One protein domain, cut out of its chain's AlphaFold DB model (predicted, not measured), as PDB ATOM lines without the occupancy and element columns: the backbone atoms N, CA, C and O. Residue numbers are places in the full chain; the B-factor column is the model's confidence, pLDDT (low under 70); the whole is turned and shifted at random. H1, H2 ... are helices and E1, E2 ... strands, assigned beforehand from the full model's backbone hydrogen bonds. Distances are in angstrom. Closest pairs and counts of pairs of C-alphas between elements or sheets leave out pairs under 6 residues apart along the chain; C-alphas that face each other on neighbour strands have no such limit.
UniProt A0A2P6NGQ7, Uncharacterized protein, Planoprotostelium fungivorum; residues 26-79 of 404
ATOM      1  N   LEU A  26     179.200 317.368 290.889       60.59
ATOM      2  CA  LEU A  26     178.646 316.464 289.890       60.59
ATOM      3  C   LEU A  26     177.358 317.103 289.352       60.59
ATOM      4  O   LEU A  26     176.623 317.745 290.110       60.59
ATOM      5  N   PRO A  27     177.084 316.979 288.046       71.94
ATOM      6  CA  PRO A  27     175.952 317.662 287.447       71.94
ATOM      7  C   PRO A  27     174.634 317.180 288.077       71.94
ATOM      8  O   PRO A  27     174.482 316.010 288.398       71.94
ATOM      9  N   SER A  28     173.685 318.093 288.290       83.38
ATOM     10  CA  SER A  28     172.401 317.787 288.938       83.38
ATOM     11  C   SER A  28     171.408 317.159 287.954       83.38
ATOM     12  O   SER A  28     171.300 317.622 286.813       83.38
ATOM     13  N   CYS A  29     170.630 316.163 288.399       86.19
ATOM     14  CA  CYS A  29     169.561 315.546 287.597       86.19
ATOM     15  C   CYS A  29     168.471 316.549 287.192       86.19
ATOM     16  O   CYS A  29     167.866 316.389 286.130       86.19
ATOM     17  N   LEU A  30     168.282 317.623 287.972       85.75
ATOM     18  CA  LEU A  30     167.366 318.721 287.651       85.75
ATOM     19  C   LEU A  30     167.875 319.535 286.456       85.75
ATOM     20  O   LEU A  30     167.114 319.857 285.547       85.75
ATOM     21  N   LYS A  31     169.180 319.838 286.436       84.62
ATOM     22  CA  LYS A  31     169.809 320.629 285.366       84.62
ATOM     23  C   LYS A  31     169.900 319.846 284.062       84.62
ATOM     24  O   LYS A  31     169.655 320.396 282.996       84.62
ATOM     25  N   LEU A  32     170.239 318.565 284.161       83.44
ATOM     26  CA  LEU A  32     170.388 317.683 283.007       83.44
ATOM     27  C   LEU A  32     169.055 317.122 282.490       83.44
ATOM     28  O   LEU A  32     169.054 316.459 281.457       83.44
ATOM     29  N   LYS A  33     167.937 317.348 283.201       82.81
ATOM     30  CA  LYS A  33     166.606 316.798 282.886       82.81
ATOM     31  C   LYS A  33     166.645 315.294 282.572       82.81
ATOM     32  O   LYS A  33     165.906 314.811 281.721       82.81
ATOM     33  N   THR A  34     167.504 314.541 283.266       81.62
ATOM     34  CA  THR A  34     167.712 313.111 282.972       81.62
ATOM     35  C   THR A  34     166.528 312.242 283.376       81.62
ATOM     36  O   THR A  34     166.459 311.083 282.974       81.62
ATOM     37  N   GLY A  35     165.644 312.754 284.244       82.94
ATOM     38  CA  GLY A  35     164.552 311.979 284.831       82.94
ATOM     39  C   GLY A  35     165.035 310.707 285.534       82.94
ATOM     40  O   GLY A  35     164.299 309.729 285.587       82.94
ATOM     41  N   CYS A  36     166.299 310.673 285.985       88.44
ATOM     42  CA  CYS A  36     166.950 309.477 286.526       88.44
ATOM     43  C   CYS A  36     166.804 308.239 285.622       88.44
ATOM     44  O   CYS A  36     166.654 307.118 286.111       88.44
ATOM     45  N   SER A  37     166.817 308.448 284.298       87.94
ATOM     46  CA  SER A  37     166.617 307.410 283.277       87.94
ATOM     47  C   SER A  37     165.257 306.698 283.346       87.94
ATOM     48  O   SER A  37     165.124 305.605 282.809       87.94
ATOM     49  N   GLY A  38     164.257 307.270 284.028       87.44
ATOM     50  CA  GLY A  38     162.965 306.619 284.287       87.44
ATOM     51  C   GLY A  38     163.019 305.493 285.330       87.44
ATOM     52  O   GLY A  38     162.018 304.821 285.564       87.44
ATOM     53  N   LEU A  39     164.173 305.290 285.975       92.00
ATOM     54  CA  LEU A  39     164.453 304.189 286.910       92.00
ATOM     55  C   LEU A  39     164.678 304.694 288.346       92.00
ATOM     56  O   LEU A  39     165.248 304.009 289.199       92.00
ATOM     57  N   GLY A  40     164.237 305.919 288.621       91.75
ATOM     58  CA  GLY A  40     164.355 306.557 289.919       91.75
ATOM     59  C   GLY A  40     163.658 307.908 289.964       91.75
ATOM     60  O   GLY A  40     163.005 308.327 289.011       91.75
ATOM     61  N   VAL A  41     163.827 308.599 291.086       92.44
ATOM     62  CA  VAL A  41     163.258 309.928 291.337       92.44
ATOM     63  C   VAL A  41     164.392 310.924 291.544       92.44
ATOM     64  O   VAL A  41     165.303 310.672 292.332       92.44
ATOM     65  N   CYS A  42     164.345 312.050 290.835       92.75
ATOM     66  CA  CYS A  42     165.310 313.133 291.011       92.75
ATOM     67  C   CYS A  42     164.983 313.896 292.297       92.75
ATOM     68  O   CYS A  42     163.846 314.326 292.489       92.75
ATOM     69  N   GLN A  43     165.959 314.009 293.191       91.31
ATOM     70  CA  GLN A  43     165.799 314.630 294.499       91.31
ATOM     71  C   GLN A  43     166.158 316.117 294.467       91.31
ATOM     72  O   GLN A  43     166.874 316.581 293.577       91.31
ATOM     73  N   ASP A  44     165.711 316.858 295.483       88.69
ATOM     74  CA  ASP A  44     165.906 318.316 295.570       88.69
ATOM     75  C   ASP A  44     167.392 318.712 295.647       88.69
ATOM     76  O   ASP A  44     167.795 319.779 295.189       88.69
ATOM     77  N   ASN A  45     168.242 317.816 296.162       86.75
ATOM     78  CA  ASN A  45     169.698 317.990 296.201       86.75
ATOM     79  C   ASN A  45     170.387 317.740 294.840       86.75
ATOM     80  O   ASN A  45     171.614 317.794 294.750       86.75
ATOM     81  N   GLY A  46     169.625 317.437 293.786       85.94
ATOM     82  CA  GLY A  46     170.133 317.164 292.445       85.94
ATOM     83  C   GLY A  46     170.689 315.756 292.226       85.94
ATOM     84  O   GLY A  46     171.211 315.493 291.141       85.94
ATOM     85  N   ALA A  47     170.583 314.856 293.206       89.12
ATOM     86  CA  ALA A  47     170.930 313.445 293.060       89.12
ATOM     87  C   ALA A  47     169.695 312.597 292.722       89.12
ATOM     88  O   ALA A  47     168.563 312.942 293.047       89.12
ATOM     89  N   CYS A  48     169.909 311.455 292.082       91.06
ATOM     90  CA  CYS A  48     168.863 310.481 291.812       91.06
ATOM     91  C   CYS A  48     168.710 309.490 292.965       91.06
ATOM     92  O   CYS A  48     169.689 308.921 293.438       91.06
ATOM     93  N   ARG A  49     167.470 309.204 293.360       91.12
ATOM     94  CA  ARG A  49     167.109 308.045 294.179       91.12
ATOM     95  C   ARG A  49     166.642 306.928 293.257       91.12
ATOM     96  O   ARG A  49     165.512 306.962 292.773       91.12
ATOM     97  N   CYS A  50     167.504 305.950 293.012       90.75
ATOM     98  CA  CYS A  50     167.152 304.805 292.181       90.75
ATOM     99  C   CYS A  50     166.096 303.936 292.861       90.75
ATOM    100  O   CYS A  50     166.102 303.758 294.086       90.75
ATOM    101  N   TYR A  51     165.181 303.392 292.064       90.81
ATOM    102  CA  TYR A  51     164.280 302.364 292.554       90.81
ATOM    103  C   TYR A  51     165.079 301.117 292.965       90.81
ATOM    104  O   TYR A  51     166.095 300.805 292.339       90.81
ATOM    105  N   PRO A  52     164.648 300.381 294.007       85.25
ATOM    106  CA  PRO A  52     165.160 299.044 294.291       85.25
ATOM    107  C   PRO A  52     165.316 298.193 293.025       85.25
ATOM    108  O   PRO A  52     164.459 298.242 292.155       85.25
ATOM    109  N   GLY A  53     166.428 297.460 292.916       87.12
ATOM    110  CA  GLY A  53     166.826 296.733 291.701       87.12
ATOM    111  C   GLY A  53     167.800 297.505 290.804       87.12
ATOM    112  O   GLY A  53     168.624 296.886 290.127       87.12
ATOM    113  N   PHE A  54     167.786 298.837 290.881       91.62
ATOM    114  CA  PHE A  54     168.656 299.719 290.110       91.62
ATOM    115  C   PHE A  54     169.709 300.387 290.987       91.62
ATOM    116  O   PHE A  54     169.513 300.631 292.180       91.62
ATOM    117  N   THR A  55     170.856 300.671 290.387       89.31
ATOM    118  CA  THR A  55     172.022 301.251 291.042       89.31
ATOM    119  C   THR A  55     172.635 302.346 290.175       89.31
ATOM    120  O   THR A  55     172.343 302.496 288.987       89.31
ATOM    121  N   PHE A  56     173.498 303.141 290.797       88.31
ATOM    122  CA  PHE A  56     174.306 304.122 290.095       88.31
ATOM    123  C   PHE A  56     175.349 303.414 289.220       88.31
ATOM    124  O   PHE A  56     176.120 302.611 289.760       88.31
ATOM    125  N   PRO A  57     175.438 303.718 287.912       84.25
ATOM    126  CA  PRO A  57     176.475 303.145 287.067       84.25
ATOM    127  C   PRO A  57     177.852 303.640 287.520       84.25
ATOM    128  O   PRO A  57     178.023 304.797 287.929       84.25
ATOM    129  N   THR A  58     178.853 302.775 287.401       81.31
ATOM    130  CA  THR A  58     180.254 303.168 287.547       81.31
ATOM    131  C   THR A  58     180.738 303.726 286.212       81.31
ATOM    132  O   THR A  58     180.757 303.012 285.214       81.31
ATOM    133  N   LEU A  59     181.107 305.005 286.182       79.25
ATOM    134  CA  LEU A  59     181.668 305.676 285.011       79.25
ATOM    135  C   LEU A  59     183.172 305.871 285.210       79.25
ATOM    136  O   LEU A  59     183.602 306.308 286.276       79.25
ATOM    137  N   ASN A  60     183.967 305.607 284.174       77.62
ATOM    138  CA  ASN A  60     185.389 305.944 284.172       77.62
ATOM    139  C   ASN A  60     185.560 307.384 283.692       77.62
ATOM    140  O   ASN A  60     185.514 307.659 282.495       77.62
ATOM    141  N   ILE A  61     185.745 308.307 284.634       75.31
ATOM    142  CA  ILE A  61     186.003 309.717 284.342       75.31
ATOM    143  C   ILE A  61     187.491 309.950 284.590       75.31
ATOM    144  O   ILE A  61     187.967 309.795 285.714       75.31
ATOM    145  N   ASN A  62     188.238 310.284 283.534       79.06
ATOM    146  CA  ASN A  62     189.686 310.533 283.593       79.06
ATOM    147  C   ASN A  62     190.481 309.391 284.262       79.06
ATOM    148  O   ASN A  62     191.348 309.636 285.095       79.06
ATOM    149  N   GLY A  63     190.142 308.134 283.955       74.94
ATOM    150  CA  GLY A  63     190.800 306.953 284.532       74.94
ATOM    151  C   GLY A  63     190.374 306.601 285.965       74.94
ATOM    152  O   GLY A  63     190.809 305.578 286.484       74.94
ATOM    153  N   THR A  64     189.494 307.390 286.592       76.62
ATOM    154  CA  THR A  64     188.938 307.096 287.923       76.62
ATOM    155  C   THR A  64     187.510 306.563 287.830       76.62
ATOM    156  O   THR A  64     186.631 307.180 287.221       76.62
ATOM    157  N   ALA A  65     187.271 305.410 288.453       74.62
ATOM    158  CA  ALA A  65     185.951 304.802 288.546       74.62
ATOM    159  C   ALA A  65     185.083 305.585 289.547       74.62
ATOM    160  O   ALA A  65     185.262 305.486 290.760       74.62
ATOM    161  N   THR A  66     184.133 306.368 289.039       75.12
ATOM    162  CA  THR A  66     183.230 307.202 289.841       75.12
ATOM    163  C   THR A  66     181.785 306.752 289.646       75.12
ATOM    164  O   THR A  66     181.317 306.604 288.519       75.12
ATOM    165  N   ARG A  67     181.032 306.560 290.737       77.56
ATOM    166  CA  ARG A  67     179.592 306.271 290.647       77.56
ATOM    167  C   ARG A  67     178.817 307.527 290.265       77.56
ATOM    168  O   ARG A  67     178.870 308.529 290.980       77.56
ATOM    169  N   SER A  68     178.068 307.466 289.167       81.62
ATOM    170  CA  SER A  68     177.231 308.591 288.749       81.62
ATOM    171  C   SER A  68     176.031 308.747 289.666       81.62
ATOM    172  O   SER A  68     175.228 307.836 289.773       81.62
ATOM    173  N   ARG A  69     175.845 309.922 290.268       84.19
ATOM    174  CA  ARG A  69     174.683 310.204 291.130       84.19
ATOM    175  C   ARG A  69     173.425 310.627 290.359       84.19
ATOM    176  O   ARG A  69     172.439 310.999 290.981       84.19
ATOM    177  N   VAL A  70     173.461 310.605 289.027       86.81
ATOM    178  CA  VAL A  70     172.474 311.270 288.146       86.81
ATOM    179  C   VAL A  70     171.726 310.289 287.234       86.81
ATOM    180  O   VAL A  70     170.726 310.643 286.607       86.81
ATOM    181  N   TYR A  71     172.212 309.049 287.160       89.00
ATOM    182  CA  TYR A  71     171.655 307.977 286.338       89.00
ATOM    183  C   TYR A  71     171.384 306.745 287.199       89.00
ATOM    184  O   TYR A  71     172.142 306.460 288.123       89.00
ATOM    185  N   CYS A  72     170.327 306.005 286.864       90.50
ATOM    186  CA  CYS A  72     169.913 304.771 287.546       90.50
ATOM    187  C   CYS A  72     169.864 303.577 286.583       90.50
ATOM    188  O   CYS A  72     169.012 302.708 286.704       90.50
ATOM    189  N   ASN A  73     170.742 303.561 285.581       89.94
ATOM    190  CA  ASN A  73     170.813 302.503 284.570       89.94
ATOM    191  C   ASN A  73     171.700 301.315 284.986       89.94
ATOM    192  O   ASN A  73     171.700 300.304 284.293       89.94
ATOM    193  N   GLY A  74     172.446 301.423 286.092       89.19
ATOM    194  CA  GLY A  74     173.095 300.269 286.704       89.19
ATOM    195  C   GLY A  74     172.059 299.360 287.359       89.19
ATOM    196  O   GLY A  74     170.984 299.810 287.758       89.19
ATOM    197  N   THR A  75     172.373 298.079 287.505       90.75
ATOM    198  CA  THR A  75     171.456 297.095 288.092       90.75
ATOM    199  C   THR A  75     172.114 296.349 289.245       90.75
ATOM    200  O   THR A  75     173.336 296.318 289.391       90.75
ATOM    201  N   VAL A  76     171.310 295.717 290.096       88.81
ATOM    202  CA  VAL A  76     171.822 294.830 291.158       88.81
ATOM    203  C   VAL A  76     172.528 293.591 290.598       88.81
ATOM    204  O   VAL A  76     173.350 292.991 291.289       88.81
ATOM    205  N   LEU A  77     172.252 293.235 289.337       89.44
ATOM    206  CA  LEU A  77     172.896 292.124 288.632       89.44
ATOM    207  C   LEU A  77     174.357 292.423 288.285       89.44
ATOM    208  O   LEU A  77     175.130 291.489 288.085       89.44
ATOM    209  N   ASP A  78     174.742 293.699 288.268       86.31
ATOM    210  CA  ASP A  78     176.109 294.139 287.976       86.31
ATOM    211  C   ASP A  78     177.014 294.080 289.224       86.31
ATOM    212  O   ASP A  78     178.198 294.401 289.164       86.31
ATOM    213  N   GLY A  79     176.475 293.648 290.374       80.00
ATOM    214  CA  GLY A  79     177.191 293.545 291.650       80.00
ATOM    215  C   GLY A  79     178.216 292.408 291.761       80.00
ATOM    216  O   GLY A  79     178.835 292.276 292.814       80.00
TER     217      GLY A  79
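What this domain is: This is residues 26 to 79 of the 404 residues of an uncharacterized protein of Planoprotostelium fungivorum (UniProt A0A2P6NGQ7). Two small strand hairpins make the two ends of a flat shape: E1 and E2, with the short helices H1 and H2 beside them, and E3 and E4 at the other end. Between them run residues 51 to 57 and 68 to 75, tied by a short antiparallel pairing of residues 54 to 55 with 74 to 75, and H3 makes a further corner. The 54 printed residues hold H1, H2, E1, E2, E3, E4 and H3 in that order; both two-stranded sheets are antiparallel. The class is mixed, helices and strands, with 26 residues in named elements, under half; the whole is compact, with a radius of gyration of the C-alphas of 10.7 A and spans of 27 by 26 by 14 A.

Where its parts are: H1, residues 29 to 32, begins at C-alpha 29 (169.561, 315.546, 287.597). H2 is residues 35 to 38, E1 40 to 42 and E2 48 to 50. E3, residues 58 to 61, is 9.3 A long and E4, residues 64 to 67, 9.8 A. H3, residues 76 to 79, ends at C-alpha 79 (177.191, 293.545, 291.650).

How they stand to each other: H1 and H2 are close but not clearly touching; their closest C-alphas, Cys 29 and Cys 36, are 6.7 A apart. The closest C-alphas of H2 and E2, Cys 36 and Cys 48, are 5.7 A apart. Hairpin E1 and E2 is antiparallel at 165 degrees, with N 49 and O 41 at 2.8 A, within hydrogen-bond range. Hairpin E3 and E4 is antiparallel at 139 degrees, with N 59 and O 66 at 2.8 A. H1, H2 and H3 are too short for an O i to N i+4 pair; the single O i to N i+3 pair is within range in H2 and H3, not in H1. Among the pairs apart are E1 and E3, and H2 and H3.

The domain as a whole: The farthest C-alphas, Asp 44 and Gly 63, are 29.5 A apart. The printed part has no cut, and no link is long. Mean pLDDT of the printed part is 84.9; residue 26 is under 70.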